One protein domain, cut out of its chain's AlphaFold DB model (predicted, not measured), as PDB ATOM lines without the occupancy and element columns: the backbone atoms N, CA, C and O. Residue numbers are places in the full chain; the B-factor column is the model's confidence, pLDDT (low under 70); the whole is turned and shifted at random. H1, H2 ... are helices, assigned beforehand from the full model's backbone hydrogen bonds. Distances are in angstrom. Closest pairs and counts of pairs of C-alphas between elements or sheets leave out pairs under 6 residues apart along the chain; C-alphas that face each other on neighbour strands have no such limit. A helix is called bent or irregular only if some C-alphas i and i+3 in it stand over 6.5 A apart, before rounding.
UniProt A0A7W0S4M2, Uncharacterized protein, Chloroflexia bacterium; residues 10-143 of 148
ATOM      1  N   ASP A  10      38.030  27.788  95.200       78.75
ATOM      2  CA  ASP A  10      36.747  27.574  95.874       78.75
ATOM      3  C   ASP A  10      35.848  28.814  95.805       78.75
ATOM      4  O   ASP A  10      34.681  28.735  95.429       78.75
ATOM      5  N   PHE A  11      36.409  29.997  96.081       77.25
ATOM      6  CA  PHE A  11      35.655  31.247  96.001       77.25
ATOM      7  C   PHE A  11      35.232  31.573  94.565       77.25
ATOM      8  O   PHE A  11      34.126  32.076  94.365       77.25
ATOM      9  N   ARG A  12      36.065  31.265  93.559       77.56
ATOM     10  CA  ARG A  12      35.716  31.459  92.138       77.56
ATOM     11  C   ARG A  12      34.583  30.535  91.704       77.56
ATOM     12  O   ARG A  12      33.687  30.974  90.990       77.56
ATOM     13  N   LEU A  13      34.607  29.284  92.157       78.75
ATOM     14  CA  LEU A  13      33.551  28.310  91.892       78.75
ATOM     15  C   LEU A  13      32.224  28.731  92.527       78.75
ATOM     16  O   LEU A  13      31.201  28.749  91.845       78.75
ATOM     17  N   VAL A  14      32.232  29.134  93.800       80.75
ATOM     18  CA  VAL A  14      31.010  29.551  94.510       80.75
ATOM     19  C   VAL A  14      30.430  30.838  93.921       80.75
ATOM     20  O   VAL A  14      29.246  30.903  93.605       80.75
ATOM     21  N   THR A  15      31.250  31.868  93.720       82.69
ATOM     22  CA  THR A  15      30.759  33.141  93.163       82.69
ATOM     23  C   THR A  15      30.327  33.006  91.704       82.69
ATOM     24  O   THR A  15      29.303  33.572  91.316       82.69
ATOM     25  N   GLY A  16      31.048  32.216  90.904       81.81
ATOM     26  CA  GLY A  16      30.694  31.943  89.512       81.81
ATOM     27  C   GLY A  16      29.391  31.156  89.379       81.81
ATOM     28  O   GLY A  16      28.539  31.523  88.575       81.81
ATOM     29  N   SER A  17      29.203  30.121  90.201       81.00
ATOM     30  CA  SER A  17      27.980  29.307  90.209       81.00
ATOM     31  C   SER A  17      26.752  30.119  90.634       81.00
ATOM     32  O   SER A  17      25.766  30.152  89.899       81.00
ATOM     33  N   LEU A  18      26.847  30.889  91.726       82.56
ATOM     34  CA  LEU A  18      25.775  31.791  92.174       82.56
ATOM     35  C   LEU A  18      25.411  32.843  91.120       82.56
ATOM     36  O   LEU A  18      24.233  33.059  90.836       82.56
ATOM     37  N   THR A  19      26.418  33.465  90.503       83.81
ATOM     38  CA  THR A  19      26.197  34.432  89.417       83.81
ATOM     39  C   THR A  19      25.544  33.754  88.213       83.81
ATOM     40  O   THR A  19      24.633  34.318  87.615       83.81
ATOM     41  N   GLY A  20      25.953  32.526  87.886       83.62
ATOM     42  CA  GLY A  20      25.355  31.723  86.823       83.62
ATOM     43  C   GLY A  20      23.874  31.425  87.064       83.62
ATOM     44  O   GLY A  20      23.074  31.595  86.148       83.62
ATOM     45  N   VAL A  21      23.488  31.050  88.292       81.94
ATOM     46  CA  VAL A  21      22.072  30.842  88.665       81.94
ATOM     47  C   VAL A  21      21.274  32.134  88.513       81.94
ATOM     48  O   VAL A  21      20.209  32.128  87.894       81.94
ATOM     49  N   ALA A  22      21.793  33.245  89.042       83.31
ATOM     50  CA  ALA A  22      21.129  34.541  88.948       83.31
ATOM     51  C   ALA A  22      20.939  34.969  87.484       83.31
ATOM     52  O   ALA A  22      19.840  35.355  87.079       83.31
ATOM     53  N   LEU A  23      21.990  34.838  86.672       83.06
ATOM     54  CA  LEU A  23      21.962  35.169  85.251       83.06
ATOM     55  C   LEU A  23      20.985  34.277  84.482       83.06
ATOM     56  O   LEU A  23      20.206  34.789  83.682       83.06
ATOM     57  N   ALA A  24      20.975  32.969  84.751       81.00
ATOM     58  CA  ALA A  24      20.036  32.038  84.135       81.00
ATOM     59  C   ALA A  24      18.581  32.412  84.446       81.00
ATOM     60  O   ALA A  24      17.755  32.426  83.536       81.00
ATOM     61  N   GLY A  25      18.275  32.784  85.695       81.31
ATOM     62  CA  GLY A  25      16.941  33.241  86.088       81.31
ATOM     63  C   GLY A  25      16.505  34.508  85.348       81.31
ATOM     64  O   GLY A  25      15.408  34.550  84.790       81.31
ATOM     65  N   VAL A  26      17.377  35.519  85.279       82.12
ATOM     66  CA  VAL A  26      17.091  36.779  84.568       82.12
ATOM     67  C   VAL A  26      16.906  36.543  83.070       82.12
ATOM     68  O   VAL A  26      15.939  37.031  82.490       82.12
ATOM     69  N   VAL A  27      17.797  35.778  82.438       81.38
ATOM     70  CA  VAL A  27      17.713  35.479  81.002       81.38
ATOM     71  C   VAL A  27      16.462  34.660  80.695       81.38
ATOM     72  O   VAL A  27      15.750  34.987  79.750       81.38
ATOM     73  N   ALA A  28      16.146  33.645  81.504       78.69
ATOM     74  CA  ALA A  28      14.932  32.849  81.334       78.69
ATOM     75  C   ALA A  28      13.668  33.710  81.456       78.69
ATOM     76  O   ALA A  28      12.755  33.578  80.639       78.69
ATOM     77  N   TYR A  29      13.631  34.627  82.429       81.44
ATOM     78  CA  TYR A  29      12.540  35.586  82.576       81.44
ATOM     79  C   TYR A  29      12.420  36.493  81.345       81.44
ATOM     80  O   TYR A  29      11.348  36.559  80.744       81.44
ATOM     81  N   LEU A  30      13.521  37.127  80.925       79.25
ATOM     82  CA  LEU A  30      13.556  38.021  79.764       79.25
ATOM     83  C   LEU A  30      13.100  37.321  78.485       79.25
ATOM     84  O   LEU A  30      12.264  37.857  77.764       79.25
ATOM     85  N   VAL A  31      13.601  36.115  78.219       76.88
ATOM     86  CA  VAL A  31      13.196  35.304  77.062       76.88
ATOM     87  C   VAL A  31      11.709  34.967  77.140       76.88
ATOM     88  O   VAL A  31      11.003  35.099  76.145       76.88
ATOM     89  N   SER A  32      11.205  34.596  78.318       75.69
ATOM     90  CA  SER A  32       9.795  34.228  78.496       75.69
ATOM     91  C   SER A  32       8.842  35.392  78.216       75.69
ATOM     92  O   SER A  32       7.819  35.183  77.566       75.69
ATOM     93  N   ILE A  33       9.173  36.609  78.668       74.81
ATOM     94  CA  ILE A  33       8.326  37.796  78.448       74.81
ATOM     95  C   ILE A  33       8.464  38.390  77.040       74.81
ATOM     96  O   ILE A  33       7.540  39.044  76.571       74.81
ATOM     97  N   THR A  34       9.604  38.189  76.369       72.81
ATOM     98  CA  THR A  34       9.857  38.766  75.036       72.81
ATOM     99  C   THR A  34       9.385  37.863  73.902       72.81
ATOM    100  O   THR A  34       8.794  38.361  72.942       72.81
ATOM    101  N   LEU A  35       9.595  36.543  73.997       69.81
ATOM    102  CA  LEU A  35       9.176  35.619  72.939       69.81
ATOM    103  C   LEU A  35       7.665  35.387  72.931       69.81
ATOM    104  O   LEU A  35       7.056  35.365  71.862       69.81
ATOM    105  N   TRP A  36       7.055  35.176  74.099       64.19
ATOM    106  CA  TRP A  36       5.686  34.678  74.160       64.19
ATOM    107  C   TRP A  36       4.664  35.789  74.368       64.19
ATOM    108  O   TRP A  36       4.665  36.477  75.386       64.19
ATOM    109  N   ARG A  37       3.694  35.872  73.447       57.50
ATOM    110  CA  ARG A  37       2.519  36.764  73.536       57.50
ATOM    111  C   ARG A  37       1.740  36.625  74.843       57.50
ATOM    112  O   ARG A  37       1.081  37.554  75.291       57.50
ATOM    113  N   THR A  38       1.773  35.423  75.410       57.72
ATOM    114  CA  THR A  38       1.058  35.016  76.624       57.72
ATOM    115  C   THR A  38       2.029  34.718  77.761       57.72
ATOM    116  O   THR A  38       1.728  33.888  78.619       57.72
ATOM    117  N   GLY A  39       3.210  35.347  77.760       53.69
ATOM    118  CA  GLY A  39       4.123  35.312  78.895       53.69
ATOM    119  C   GLY A  39       3.369  35.787  80.133       53.69
ATOM    120  O   GLY A  39       3.155  36.981  80.323       53.69
ATOM    121  N   HIS A  40       2.877  34.841  80.931       50.50
ATOM    122  CA  HIS A  40       2.122  35.131  82.134       50.50
ATOM    123  C   HIS A  40       3.102  35.780  83.112       50.50
ATOM    124  O   HIS A  40       3.804  35.085  83.843       50.50
ATOM    125  N   GLY A  41       3.142  37.116  83.138       51.34
ATOM    126  CA  GLY A  41       3.940  37.912  84.081       51.34
ATOM    127  C   GLY A  41       3.565  37.699  85.555       51.34
ATOM    128  O   GLY A  41       4.053  38.402  86.430       51.34
ATOM    129  N   THR A  42       2.682  36.741  85.834       51.06
ATOM    130  CA  THR A  42       2.219  36.330  87.156       51.06
ATOM    131  C   THR A  42       3.050  35.203  87.773       51.06
ATOM    132  O   THR A  42       2.970  34.998  88.983       51.06
ATOM    133  N   LEU A  43       3.863  34.475  86.997       56.03
ATOM    134  CA  LEU A  43       4.763  33.452  87.537       56.03
ATOM    135  C   LEU A  43       6.170  34.032  87.695       56.03
ATOM    136  O   LEU A  43       6.903  34.203  86.725       56.03
ATOM    137  N   ALA A  44       6.539  34.340  88.938       57.59
ATOM    138  CA  ALA A  44       7.906  34.709  89.277       57.59
ATOM    139  C   ALA A  44       8.860  33.565  88.893       57.59
ATOM    140  O   ALA A  44       8.614  32.414  89.251       57.59
ATOM    141  N   ALA A  45       9.948  33.888  88.184       61.44
ATOM    142  CA  ALA A  45      10.979  32.917  87.793       61.44
ATOM    143  C   ALA A  45      11.648  32.240  89.005       61.44
ATOM    144  O   ALA A  45      12.177  31.140  88.889       61.44
ATOM    145  N   VAL A  46      11.602  32.906  90.160       59.59
ATOM    146  CA  VAL A  46      11.963  32.382  91.475       59.59
ATOM    147  C   VAL A  46      10.889  32.869  92.437       59.59
ATOM    148  O   VAL A  46      10.694  34.078  92.580       59.59
ATOM    149  N   ARG A  47      10.172  31.943  93.069       63.72
ATOM    150  CA  ARG A  47       9.078  32.265  93.993       63.72
ATOM    151  C   ARG A  47       9.576  32.528  95.405       63.72
ATOM    152  O   ARG A  47       9.058  33.421  96.063       63.72
ATOM    153  N   ASP A  48      10.610  31.805  95.829       77.50
ATOM    154  CA  ASP A  48      11.118  31.844  97.199       77.50
ATOM    155  C   ASP A  48      12.646  31.742  97.256       77.50
ATOM    156  O   ASP A  48      13.282  31.055  96.454       77.50
ATOM    157  N   ALA A  49      13.253  32.315  98.302       72.06
ATOM    158  CA  ALA A  49      14.679  32.125  98.608       72.06
ATOM    159  C   ALA A  49      15.053  30.636  98.790       72.06
ATOM    160  O   ALA A  49      16.203  30.241  98.597       72.06
ATOM    161  N   ARG A  50      14.064  29.791  99.114       77.31
ATOM    162  CA  ARG A  50      14.213  28.337  99.198       77.31
ATOM    163  C   ARG A  50      14.467  27.693  97.834       77.31
ATOM    164  O   ARG A  50      15.252  26.754  97.774       77.31
ATOM    165  N   GLU A  51      13.865  28.199  96.756       77.81
ATOM    166  CA  GLU A  51      14.151  27.726  95.392       77.81
ATOM    167  C   GLU A  51      15.574  28.103  94.974       77.81
ATOM    168  O   GLU A  51      16.282  27.264  94.427       77.81
ATOM    169  N   VAL A  52      16.044  29.308  95.323       73.25
ATOM    170  CA  VAL A  52      17.449  29.710  95.103       73.25
ATOM    171  C   VAL A  52      18.404  28.784  95.855       73.25
ATOM    172  O   VAL A  52      19.386  28.310  95.286       73.25
ATOM    173  N   GLY A  53      18.095  28.483  97.120       76.69
ATOM    174  CA  GLY A  53      18.862  27.528  97.918       76.69
ATOM    175  C   GLY A  53      18.870  26.129  97.300       76.69
ATOM    176  O   GLY A  53      19.923  25.502  97.222       76.69
ATOM    177  N   LEU A  54      17.727  25.654  96.799       82.44
ATOM    178  CA  LEU A  54      17.613  24.345  96.152       82.44
ATOM    179  C   LEU A  54      18.404  24.282  94.835       82.44
ATOM    180  O   LEU A  54      19.090  23.294  94.586       82.44
ATOM    181  N   LEU A  55      18.369  25.351  94.033       77.75
ATOM    182  CA  LEU A  55      19.184  25.494  92.822       77.75
ATOM    183  C   LEU A  55      20.682  25.496  93.151       77.75
ATOM    184  O   LEU A  55      21.457  24.832  92.464       77.75
ATOM    185  N   ALA A  56      21.089  26.174  94.227       77.19
ATOM    186  CA  ALA A  56      22.476  26.163  94.690       77.19
ATOM    187  C   ALA A  56      22.915  24.764  95.164       77.19
ATOM    188  O   ALA A  56      24.004  24.308  94.813       77.19
ATOM    189  N   VAL A  57      22.061  24.038  95.898       82.06
ATOM    190  CA  VAL A  57      22.341  22.648  96.303       82.06
ATOM    191  C   VAL A  57      22.425  21.721  95.089       82.06
ATOM    192  O   VAL A  57      23.298  20.859  95.046       82.06
ATOM    193  N   LEU A  58      21.587  21.919  94.069       83.56
ATOM    194  CA  LEU A  58      21.637  21.122  92.839       83.56
ATOM    195  C   LEU A  58      22.955  21.315  92.067       83.56
ATOM    196  O   LEU A  58      23.395  20.410  91.360       83.56
ATOM    197  N   GLN A  59      23.619  22.463  92.236       78.69
ATOM    198  CA  GLN A  59      24.943  22.724  91.667       78.69
ATOM    199  C   GLN A  59      26.099  22.169  92.510       78.69
ATOM    200  O   GLN A  59      27.200  21.998  91.984       78.69
ATOM    201  N   ALA A  60      25.867  21.827  93.780       79.19
ATOM    202  CA  ALA A  60      26.880  21.252  94.663       79.19
ATOM    203  C   ALA A  60      27.569  19.986  94.107       79.19
ATOM    204  O   ALA A  60      28.797  19.942  94.160       79.19
ATOM    205  N   PRO A  61      26.874  18.977  93.532       79.56
ATOM    206  CA  PRO A  61      27.546  17.810  92.955       79.56
ATOM    207  C   PRO A  61      28.446  18.170  91.768       79.56
ATOM    208  O   PRO A  61      29.522  17.595  91.631       79.56
ATOM    209  N   PHE A  62      28.056  19.149  90.945       75.81
ATOM    210  CA  PHE A  62      28.899  19.641  89.854       75.81
ATOM    211  C   PHE A  62      30.134  20.373  90.396       75.81
ATOM    212  O   PHE A  62      31.253  20.086  89.977       75.81
ATOM    213  N   ALA A  63      29.952  21.262  91.376       76.31
ATOM    214  CA  ALA A  63      31.055  21.971  92.020       76.31
ATOM    215  C   ALA A  63      32.043  21.005  92.698       76.31
ATOM    216  O   ALA A  63      33.253  21.159  92.542       76.31
ATOM    217  N   LEU A  64      31.539  19.974  93.383       77.50
ATOM    218  CA  LEU A  64      32.352  18.919  93.991       77.50
ATOM    219  C   LEU A  64      33.081  18.077  92.940       77.50
ATOM    220  O   LEU A  64      34.269  17.810  93.105       77.50
ATOM    221  N   ALA A  65      32.421  17.701  91.841       77.12
ATOM    222  CA  ALA A  65      33.055  16.955  90.750       77.12
ATOM    223  C   ALA A  65      34.211  17.740  90.108       77.12
ATOM    224  O   ALA A  65      35.252  17.161  89.792       77.12
ATOM    225  N   VAL A  66      34.058  19.060  89.967       73.94
ATOM    226  CA  VAL A  66      35.126  19.951  89.493       73.94
ATOM    227  C   VAL A  66      36.257  20.063  90.522       73.94
ATOM    228  O   VAL A  66      37.421  20.088  90.128       73.94
ATOM    229  N   LEU A  67      35.945  20.080  91.823       75.25
ATOM    230  CA  LEU A  67      36.948  20.154  92.893       75.25
ATOM    231  C   LEU A  67      37.796  18.876  93.004       75.25
ATOM    232  O   LEU A  67      38.992  18.954  93.267       75.25
ATOM    233  N   VAL A  68      37.181  17.706  92.794       78.75
ATOM    234  CA  VAL A  68      37.860  16.395  92.803       78.75
ATOM    235  C   VAL A  68      38.765  16.225  91.574       78.75
ATOM    236  O   VAL A  68      39.736  15.474  91.622       78.75
ATOM    237  N   GLY A  69      38.476  16.942  90.483       69.06
ATOM    238  CA  GLY A  69      39.373  17.107  89.341       69.06
ATOM    239  C   GLY A  69      39.868  15.831  88.641       69.06
ATOM    240  O   GLY A  69      41.062  15.753  88.349       69.06
ATOM    241  N   PRO A  70      39.028  14.830  88.304       74.31
ATOM    242  CA  PRO A  70      39.460  13.781  87.384       74.31
ATOM    243  C   PRO A  70      39.857  14.406  86.038       74.31
ATOM    244  O   PRO A  70      39.076  15.154  85.453       74.31
ATOM    245  N   GLY A  71      41.040  14.079  85.505       72.38
ATOM    246  CA  GLY A  71      41.563  14.715  84.283       72.38
ATOM    247  C   GLY A  71      40.638  14.629  83.056       72.38
ATOM    248  O   GLY A  71      40.679  15.497  82.190       72.38
ATOM    249  N   TRP A  72      39.744  13.635  83.002       81.38
ATOM    250  CA  TRP A  72      38.764  13.472  81.922       81.38
ATOM    251  C   TRP A  72      37.591  14.468  81.975       81.38
ATOM    252  O   TRP A  72      36.968  14.719  80.945       81.38
ATOM    253  N   LEU A  73      37.292  15.065  83.137       79.75
ATOM    254  CA  LEU A  73      36.234  16.076  83.264       79.75
ATOM    255  C   LEU A  73      36.638  17.418  82.648       79.75
ATOM    256  O   LEU A  73      35.767  18.196  82.265       79.75
ATOM    257  N   TYR A  74      37.936  17.687  82.516       77.44
ATOM    258  CA  TYR A  74      38.440  18.957  82.002       77.44
ATOM    259  C   TYR A  74      37.891  19.329  80.609       77.44
ATOM    260  O   TYR A  74      37.289  20.399  80.488       77.44
ATOM    261  N   PRO A  75      38.011  18.485  79.560       83.44
ATOM    262  CA  PRO A  75      37.472  18.816  78.239       83.44
ATOM    263  C   PRO A  75      35.946  18.969  78.247       83.44
ATOM    264  O   PRO A  75      35.414  19.852  77.578       83.44
ATOM    265  N   VAL A  76      35.239  18.156  79.037       85.44
ATOM    266  CA  VAL A  76      33.774  18.213  79.142       85.44
ATOM    267  C   VAL A  76      33.329  19.539  79.755       85.44
ATOM    268  O   VAL A  76      32.455  20.211  79.209       85.44
ATOM    269  N   VAL A  77      33.962  19.952  80.855       82.75
ATOM    270  CA  VAL A  77      33.670  21.222  81.528       82.75
ATOM    271  C   VAL A  77      34.036  22.405  80.634       82.75
ATOM    272  O   VAL A  77      33.259  23.351  80.540       82.75
ATOM    273  N   ALA A  78      35.166  22.347  79.925       83.44
ATOM    274  CA  ALA A  78      35.565  23.400  78.994       83.44
ATOM    275  C   ALA A  78      34.528  23.598  77.876       83.44
ATOM    276  O   ALA A  78      34.087  24.723  77.633       83.44
ATOM    277  N   VAL A  79      34.081  22.510  77.240       86.69
ATOM    278  CA  VAL A  79      33.034  22.565  76.207       86.69
ATOM    279  C   VAL A  79      31.715  23.064  76.791       86.69
ATOM    280  O   VAL A  79      31.079  23.932  76.195       86.69
ATOM    281  N   ALA A  80      31.322  22.584  77.973       85.00
ATOM    282  CA  ALA A  80      30.099  23.024  78.640       85.00
ATOM    283  C   ALA A  80      30.120  24.525  78.968       85.00
ATOM    284  O   ALA A  80      29.106  25.200  78.797       85.00
ATOM    285  N   LEU A  81      31.264  25.070  79.390       83.81
ATOM    286  CA  LEU A  81      31.426  26.501  79.661       83.81
ATOM    287  C   LEU A  81      31.298  27.341  78.387       83.81
ATOM    288  O   LEU A  81      30.575  28.337  78.388       83.81
ATOM    289  N   VAL A  82      31.943  26.924  77.294       85.88
ATOM    290  CA  VAL A  82      31.828  27.609  75.994       85.88
ATOM    291  C   VAL A  82      30.391  27.549  75.477       85.88
ATOM    292  O   VAL A  82      29.838  28.572  75.075       85.88
ATOM    293  N   ALA A  83      29.757  26.377  75.544       86.50
ATOM    294  CA  ALA A  83      28.366  26.200  75.144       86.50
ATOM    295  C   ALA A  83      27.421  27.068  75.986       86.50
ATOM    296  O   ALA A  83      26.536  27.720  75.438       86.50
ATOM    297  N   SER A  84      27.640  27.139  77.302       84.50
ATOM    298  CA  SER A  84      26.850  27.982  78.206       84.50
ATOM    299  C   SER A  84      27.010  29.467  77.879       84.50
ATOM    300  O   SER A  84      26.017  30.190  77.832       84.50
ATOM    301  N   ALA A  85      28.235  29.921  77.600       85.56
ATOM    302  CA  ALA A  85      28.494  31.299  77.189       85.56
ATOM    303  C   ALA A  85      27.782  31.638  75.868       85.56
ATOM    304  O   ALA A  85      27.089  32.652  75.788       85.56
ATOM    305  N   LEU A  86      27.886  30.763  74.861       87.69
ATOM    306  CA  LEU A  86      27.182  30.921  73.586       87.69
ATOM    307  C   LEU A  86      25.665  30.949  73.768       87.69
ATOM    308  O   LEU A  86      24.995  31.769  73.147       87.69
ATOM    309  N   LEU A  87      25.126  30.091  74.633       85.94
ATOM    310  CA  LEU A  87      23.697  30.023  74.905       85.94
ATOM    311  C   LEU A  87      23.202  31.309  75.572       85.94
ATOM    312  O   LEU A  87      22.234  31.900  75.103       85.94
ATOM    313  N   VAL A  88      23.883  31.792  76.613       85.50
ATOM    314  CA  VAL A  88      23.508  33.035  77.304       85.50
ATOM    315  C   VAL A  88      23.610  34.241  76.368       85.50
ATOM    316  O   VAL A  88      22.661  35.020  76.270       85.50
ATOM    317  N   CYS A  89      24.721  34.383  75.639       86.75
ATOM    318  CA  CYS A  89      24.879  35.454  74.657       86.75
ATOM    319  C   CYS A  89      23.840  35.352  73.533       86.75
ATOM    320  O   CYS A  89      23.308  36.374  73.111       86.75
ATOM    321  N   GLY A  90      23.517  34.137  73.083       86.62
ATOM    322  CA  GLY A  90      22.496  33.864  72.069       86.62
ATOM    323  C   GLY A  90      21.105  34.262  72.523       86.62
ATOM    324  O   GLY A  90      20.400  34.943  71.787       86.62
ATOM    325  N   LEU A  91      20.723  33.912  73.749       84.62
ATOM    326  CA  LEU A  91      19.434  34.302  74.314       84.62
ATOM    327  C   LEU A  91      19.328  35.821  74.495       84.62
ATOM    328  O   LEU A  91      18.308  36.402  74.139       84.62
ATOM    329  N   LEU A  92      20.381  36.485  74.976       86.25
ATOM    330  CA  LEU A  92      20.396  37.948  75.086       86.25
ATOM    331  C   LEU A  92      20.338  38.628  73.711       86.25
ATOM    332  O   LEU A  92      19.562  39.563  73.517       86.25
ATOM    333  N   ALA A  93      21.109  38.139  72.737       84.38
ATOM    334  CA  ALA A  93      21.056  38.628  71.363       84.38
ATOM    335  C   ALA A  93      19.668  38.401  70.745       84.38
ATOM    336  O   ALA A  93      19.175  39.269  70.033       84.38
ATOM    337  N   LEU A  94      19.011  37.281  71.055       82.81
ATOM    338  CA  LEU A  94      17.658  36.979  70.597       82.81
ATOM    339  C   LEU A  94      16.658  37.992  71.141       82.81
ATOM    340  O   LEU A  94      15.895  38.553  70.358       82.81
ATOM    341  N   VAL A  95      16.711  38.278  72.443       81.75
ATOM    342  CA  VAL A  95      15.890  39.319  73.078       81.75
ATOM    343  C   VAL A  95      16.094  40.663  72.371       81.75
ATOM    344  O   VAL A  95      15.124  41.306  71.980       81.75
ATOM    345  N   ILE A  96      17.347  41.062  72.128       82.31
ATOM    346  CA  ILE A  96      17.674  42.319  71.433       82.31
ATOM    347  C   ILE A  96      17.121  42.329  69.999       82.31
ATOM    348  O   ILE A  96      16.512  43.310  69.580       82.31
ATOM    349  N   VAL A  97      17.311  41.250  69.239       82.12
ATOM    350  CA  VAL A  97      16.846  41.143  67.847       82.12
ATOM    351  C   VAL A  97      15.322  41.202  67.764       82.12
ATOM    352  O   VAL A  97      14.793  41.880  66.881       82.12
ATOM    353  N   VAL A  98      14.618  40.529  68.677       79.56
ATOM    354  CA  VAL A  98      13.149  40.539  68.750       79.56
ATOM    355  C   VAL A  98      12.629  41.946  69.066       79.56
ATOM    356  O   VAL A  98      11.767  42.435  68.330       79.56
ATOM    357  N   LEU A  99      13.237  42.627  70.048       78.31
ATOM    358  CA  LEU A  99      12.911  44.011  70.419       78.31
ATOM    359  C   LEU A  99      13.159  44.994  69.265       78.31
ATOM    360  O   LEU A  99      12.306  45.823  68.950       78.31
ATOM    361  N   ILE A 100      14.305  44.889  68.579       80.06
ATOM    362  CA  ILE A 100      14.632  45.749  67.426       80.06
ATOM    363  C   ILE A 100      13.645  45.523  66.278       80.06
ATOM    364  O   ILE A 100      13.215  46.477  65.629       80.06
ATOM    365  N   ARG A 101      13.259  44.267  66.028       76.56
ATOM    366  CA  ARG A 101      12.257  43.928  65.008       76.56
ATOM    367  C   ARG A 101      10.829  44.284  65.428       76.56
ATOM    368  O   ARG A 101       9.931  44.138  64.599       76.56
ATOM    369  N   ARG A 102      10.620  44.761  66.665       67.31
ATOM    370  CA  ARG A 102       9.308  45.057  67.268       67.31
ATOM    371  C   ARG A 102       8.333  43.884  67.125       67.31
ATOM    372  O   ARG A 102       7.136  44.083  66.939       67.31
ATOM    373  N   GLN A 103       8.859  42.659  67.171       65.62
ATOM    374  CA  GLN A 103       8.077  41.416  67.118       65.62
ATOM    375  C   GLN A 103       7.721  40.922  68.529       65.62
ATOM    376  O   GLN A 103       7.419  39.744  68.723       65.62
ATOM    377  N   ASP A 104       7.775  41.824  69.513       60.53
ATOM    378  CA  ASP A 104       7.543  41.544  70.925       60.53
ATOM    379  C   ASP A 104       6.171  40.903  71.125       60.53
ATOM    380  O   ASP A 104       5.140  41.455  70.733       60.53
ATOM    381  N   GLY A 105       6.160  39.698  71.698       56.38
ATOM    382  CA  GLY A 105       4.927  38.948  71.916       56.38
ATOM    383  C   GLY A 105       4.180  38.576  70.628       56.38
ATOM    384  O   GLY A 105       2.965  38.409  70.659       56.38
ATOM    385  N   GLY A 106       4.856  38.465  69.482       55.75
ATOM    386  CA  GLY A 106       4.226  38.093  68.211       55.75
ATOM    387  C   GLY A 106       4.235  36.594  67.901       55.75
ATOM    388  O   GLY A 106       3.416  36.137  67.107       55.75
ATOM    389  N   PHE A 107       5.139  35.823  68.511       62.44
ATOM    390  CA  PHE A 107       5.402  34.450  68.080       62.44
ATOM    391  C   PHE A 107       4.362  33.473  68.622       62.44
ATOM    392  O   PHE A 107       4.171  33.341  69.835       62.44
ATOM    393  N   THR A 108       3.700  32.767  67.706       59.03
ATOM    394  CA  THR A 108       2.750  31.693  68.040       59.03
ATOM    395  C   THR A 108       3.342  30.304  67.802       59.03
ATOM    396  O   THR A 108       2.868  29.330  68.385       59.03
ATOM    397  N   SER A 109       4.424  30.211  67.016       63.66
ATOM    398  CA  SER A 109       5.131  28.965  66.710       63.66
ATOM    399  C   SER A 109       6.653  29.128  66.767       63.66
ATOM    400  O   SER A 109       7.207  30.124  66.303       63.66
ATOM    401  N   TRP A 110       7.355  28.096  67.256       65.81
ATOM    402  CA  TRP A 110       8.825  28.008  67.233       65.81
ATOM    403  C   TRP A 110       9.411  28.162  65.823       65.81
ATOM    404  O   TRP A 110      10.540  28.626  65.677       65.81
ATOM    405  N   GLN A 111       8.643  27.813  64.785       66.62
ATOM    406  CA  GLN A 111       9.056  27.942  63.386       66.62
ATOM    407  C   GLN A 111       9.192  29.408  62.955       66.62
ATOM    408  O   GLN A 111      10.135  29.742  62.243       66.62
ATOM    409  N   GLU A 112       8.327  30.296  63.449       66.88
ATOM    410  CA  GLU A 112       8.387  31.738  63.163       66.88
ATOM    411  C   GLU A 112       9.613  32.390  63.825       66.88
ATOM    412  O   GLU A 112      10.201  33.328  63.285       66.88
ATOM    413  N   ALA A 113      10.059  31.842  64.961       68.00
ATOM    414  CA  ALA A 113      11.230  32.318  65.690       68.00
ATOM    415  C   ALA A 113      12.571  31.849  65.088       68.00
ATOM    416  O   ALA A 113      13.608  32.432  65.406       68.00
ATOM    417  N   THR A 114      12.588  30.841  64.202       74.88
ATOM    418  CA  THR A 114      13.839  30.252  63.666       74.88
ATOM    419  C   THR A 114      14.751  31.274  62.985       74.88
ATOM    420  O   THR A 114      15.969  31.230  63.174       74.88
ATOM    421  N   GLY A 115      14.185  32.240  62.254       76.62
ATOM    422  CA  GLY A 115      14.954  33.303  61.600       76.62
ATOM    423  C   GLY A 115      15.672  34.208  62.605       76.62
ATOM    424  O   GLY A 115      16.863  34.487  62.458       76.62
ATOM    425  N   SER A 116      14.969  34.620  63.662       77.69
ATOM    426  CA  SER A 116      15.531  35.452  64.734       77.69
ATOM    427  C   SER A 116      16.535  34.675  65.591       77.69
ATOM    428  O   SER A 116      17.576  35.224  65.943       77.69
ATOM    429  N   ILE A 117      16.282  33.388  65.857       80.38
ATOM    430  CA  ILE A 117      17.203  32.490  66.577       80.38
ATOM    431  C   ILE A 117      18.514  32.331  65.809       80.38
ATOM    432  O   ILE A 117      19.582  32.462  66.395       80.38
ATOM    433  N   SER A 118      18.447  32.105  64.495       83.50
ATOM    434  CA  SER A 118      19.637  31.952  63.649       83.50
ATOM    435  C   SER A 118      20.496  33.219  63.662       83.50
ATOM    436  O   SER A 118      21.712  33.149  63.835       83.50
ATOM    437  N   LEU A 119      19.858  34.390  63.539       84.75
ATOM    438  CA  LEU A 119      20.545  35.681  63.586       84.75
ATOM    439  C   LEU A 119      21.178  35.937  64.961       84.75
ATOM    440  O   LEU A 119      22.325  36.372  65.050       84.75
ATOM    441  N   ALA A 120      20.446  35.641  66.032       85.06
ATOM    442  CA  ALA A 120      20.926  35.779  67.399       85.06
ATOM    443  C   ALA A 120      22.104  34.848  67.699       85.06
ATOM    444  O   ALA A 120      23.071  35.263  68.336       85.06
ATOM    445  N   LEU A 121      22.058  33.612  67.195       84.62
ATOM    446  CA  LEU A 121      23.144  32.648  67.323       84.62
ATOM    447  C   LEU A 121      24.402  33.136  66.592       84.62
ATOM    448  O   LEU A 121      25.491  33.100  67.161       84.62
ATOM    449  N   LEU A 122      24.253  33.648  65.365       87.94
ATOM    450  CA  LEU A 122      25.361  34.248  64.613       87.94
ATOM    451  C   LEU A 122      25.975  35.428  65.373       87.94
ATOM    452  O   LEU A 122      27.193  35.494  65.525       87.94
ATOM    453  N   LEU A 123      25.142  36.325  65.907       86.88
ATOM    454  CA  LEU A 123      25.610  37.445  66.724       86.88
ATOM    455  C   LEU A 123      26.336  36.971  67.985       86.88
ATOM    456  O   LEU A 123      27.384  37.516  68.315       86.88
ATOM    457  N   ALA A 124      25.831  35.944  68.665       86.00
ATOM    458  CA  ALA A 124      26.479  35.393  69.849       86.00
ATOM    459  C   ALA A 124      27.853  34.799  69.539       86.00
ATOM    460  O   ALA A 124      28.805  35.064  70.272       86.00
ATOM    461  N   VAL A 125      27.982  34.060  68.434       87.44
ATOM    462  CA  VAL A 125      29.279  33.554  67.963       87.44
ATOM    463  C   VAL A 125      30.227  34.713  67.658       87.44
ATOM    464  O   VAL A 125      31.375  34.680  68.095       87.44
ATOM    465  N   CYS A 126      29.754  35.767  66.986       89.12
ATOM    466  CA  CYS A 126      30.561  36.957  66.714       89.12
ATOM    467  C   CYS A 126      31.000  37.679  67.996       89.12
ATOM    468  O   CYS A 126      32.151  38.095  68.089       89.12
ATOM    469  N   ILE A 127      30.123  37.812  68.994       87.38
ATOM    470  CA  ILE A 127      30.439  38.467  70.272       87.38
ATOM    471  C   ILE A 127      31.458  37.638  71.056       87.38
ATOM    472  O   ILE A 127      32.491  38.164  71.466       87.38
ATOM    473  N   VAL A 128      31.197  36.343  71.248       86.69
ATOM    474  CA  VAL A 128      32.089  35.453  72.008       86.69
ATOM    475  C   VAL A 128      33.433  35.304  71.295       86.69
ATOM    476  O   VAL A 128      34.482  35.430  71.927       86.69
ATOM    477  N   GLY A 129      33.417  35.107  69.975       85.81
ATOM    478  CA  GLY A 129      34.620  35.049  69.148       85.81
ATOM    479  C   GLY A 129      35.394  36.366  69.151       85.81
ATOM    480  O   GLY A 129      36.614  36.355  69.290       85.81
ATOM    481  N   GLY A 130      34.699  37.503  69.082       88.19
ATOM    482  CA  GLY A 130      35.296  38.835  69.158       88.19
ATOM    483  C   GLY A 130      35.938  39.123  70.514       88.19
ATOM    484  O   GLY A 130      37.049  39.641  70.562       88.19
ATOM    485  N   LEU A 131      35.299  38.725  71.618       86.69
ATOM    486  CA  LEU A 131      35.873  38.832  72.963       86.69
ATOM    487  C   LEU A 131      37.110  37.942  73.125       86.69
ATOM    488  O   LEU A 131      38.110  38.382  73.691       86.69
ATOM    489  N   ALA A 132      37.069  36.713  72.603       84.75
ATOM    490  CA  ALA A 132      38.217  35.814  72.618       84.75
ATOM    491  C   ALA A 132      39.381  36.377  71.786       84.75
ATOM    492  O   ALA A 132      40.505  36.458  72.278       84.75
ATOM    493  N   ALA A 133      39.113  36.833  70.561       85.56
ATOM    494  CA  ALA A 133      40.114  37.445  69.693       85.56
ATOM    495  C   ALA A 133      40.687  38.733  70.300       85.56
ATOM    496  O   ALA A 133      41.897  38.925  70.293       85.56
ATOM    497  N   GLY A 134      39.835  39.585  70.879       85.75
ATOM    498  CA  GLY A 134      40.246  40.807  71.566       85.75
ATOM    499  C   GLY A 134      41.136  40.517  72.771       85.75
ATOM    500  O   GLY A 134      42.149  41.185  72.954       85.75
ATOM    501  N   ARG A 135      40.822  39.473  73.544       84.06
ATOM    502  CA  ARG A 135      41.692  38.996  74.622       84.06
ATOM    503  C   ARG A 135      43.067  38.587  74.089       84.06
ATOM    504  O   ARG A 135      44.062  39.088  74.597       84.06
ATOM    505  N   PHE A 136      43.129  37.740  73.061       82.94
ATOM    506  CA  PHE A 136      44.408  37.317  72.474       82.94
ATOM    507  C   PHE A 136      45.194  38.484  71.871       82.94
ATOM    508  O   PHE A 136      46.414  38.542  71.992       82.94
ATOM    509  N   TRP A 137      44.501  39.442  71.255       85.25
ATOM    510  CA  TRP A 137      45.106  40.656  70.718       85.25
ATOM    511  C   TRP A 137      45.719  41.519  71.824       85.25
ATOM    512  O   TRP A 137      46.849  41.985  71.696       85.25
ATOM    513  N   LEU A 138      44.998  41.699  72.933       82.69
ATOM    514  CA  LEU A 138      45.501  42.422  74.098       82.69
ATOM    515  C   LEU A 138      46.690  41.697  74.729       82.69
ATOM    516  O   LEU A 138      47.695  42.346  74.988       82.69
ATOM    517  N   GLU A 139      46.615  40.374  74.900       82.25
ATOM    518  CA  GLU A 139      47.720  39.550  75.414       82.25
ATOM    519  C   GLU A 139      48.973  39.649  74.529       82.25
ATOM    520  O   GLU A 139      50.093  39.702  75.044       82.25
ATOM    521  N   HIS A 140      48.788  39.730  73.207       78.38
ATOM    522  CA  HIS A 140      49.871  39.946  72.252       78.38
ATOM    523  C   HIS A 140      50.495  41.343  72.391       78.38
ATOM    524  O   HIS A 140      51.718  41.467  72.406       78.38
ATOM    525  N   LEU A 141      49.677  42.391  72.547       80.19
ATOM    526  CA  LEU A 141      50.153  43.769  72.724       80.19
ATOM    527  C   LEU A 141      50.843  44.002  74.075       80.19
ATOM    528  O   LEU A 141      51.794  44.779  74.143       80.19
ATOM    529  N   THR A 142      50.384  43.357  75.151       79.94
ATOM    530  CA  THR A 142      50.957  43.518  76.499       79.94
ATOM    531  C   THR A 142      52.170  42.626  76.761       79.94
ATOM    532  O   THR A 142      52.764  42.720  77.835       79.94
ATOM    533  N   GLY A 143      52.561  41.767  75.812       67.69
ATOM    534  CA  GLY A 143      53.749  40.914  75.927       67.69
ATOM    535  C   GLY A 143      53.673  39.872  77.051       67.69
ATOM    536  O   GLY A 143      54.687  39.289  77.427       67.69
TER     537      GLY A 143
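This is residues 10 to 143 of the 148 residues of an uncharacterized protein of Chloroflexia bacterium (UniProt A0A7W0S4M2). What shape do these atoms make? They make a loose, splayed group of four helices: H1 and H3 pack on each other through residues 24 to 35 and 88 to 99, H4 crosses H3 at 60 degrees on the side away from H1, and the bent helix H2 packs on residues 10 to 14 and 17 to 21 of H1. Residues 130 to 143, of which 130 to 141 belong to H4, stick out as an arm with nothing packed on it. What is printed, and how large is it? The printed part has 134 residues, with four named helices in the order H1, H2, H3, H4 and no named strand, and its class is all helix. The whole is loose, with a radius of gyration of the C-alphas of 17.8 A and spans of 46 by 44 by 26 A.

What does the longest helix touch? H4, residues 110 to 141, touches H3, residues 73 to 100, with its residues 116 to 128 alone and with residues 85 to 98 of H3. Their closest C-alphas, those of Leu 94 and Ala 120, are 4.7 A apart, and the two run opposite ways at a steep tilt of 60 degrees. What comes next, outward from there? H1, residues 10 to 35, touches H3 with its residues 24 to 35 alone; the closest C-alphas, those of Val 31 and Val 95, are 6.3 A apart. The two run the same way at a shallow tilt of 33 degrees, only just short of steep. H1 and H4 are apart, but only just, with their closest C-alphas 8.2 A apart. Where is the remaining helix? By its hydrogen bonds residues 49 to 68 were assigned as one helix, H2, but it is bent, with C-alphas 58 and 61 6.8 A apart, and its arms H2a, residues 49 to 58, and H2b, residues 61 to 68, stand at a steep tilt of 45 degrees. H2a touches H1, opposite ways at a steep tilt of 62 degrees, the closest C-alphas being those of Leu 18 and Ala 56 at 7.0 A. H2b and H1 only just touch, with 3 pairs of C-alphas within 8 A, the closest those of Leu 13 and Ala 63 at 6.8 A. How do the helix backbones run? In H1, H2a, H2b and H3 every O i to N i+4 pair is within hydrogen-bond range, and in H4 26 of 28 are. The packing is part aligned and part crossed: of the four touching pairs of helices, two are at a shallow tilt.

Where is H4? It begins at C-alpha 110 at (8.825, 28.008, 67.233) and ends at C-alpha 141 at (50.153, 43.769, 72.724), 44.6 A away. It has a kink of 35 degrees near residue 117 and is irregular, but only just: C-alphas 112 and 115 are 6.9 A apart. How long are the others? H3 measures 40.0 A from first to last C-alpha, and H1 36.8 A, beginning at C-alpha 10 at (36.747, 27.574, 95.874). The arms H2a and H2b measure 14.2 A and 10.4 A.

How far does it reach? The two C-alphas farthest apart, those of Thr 38 and Gly 143, are 53.0 A apart. The printed part has no cut. Which link is long? The link from H1 to H2, residues 36 to 48, is long, the link from H2 to H3 is tight, and the link from H3 to H4 is short. Where is the model's confidence low? The mean pLDDT of the printed part is 77.3, and residues 35 to 47, residue 69, residues 102 to 113 and residue 143 are under 70.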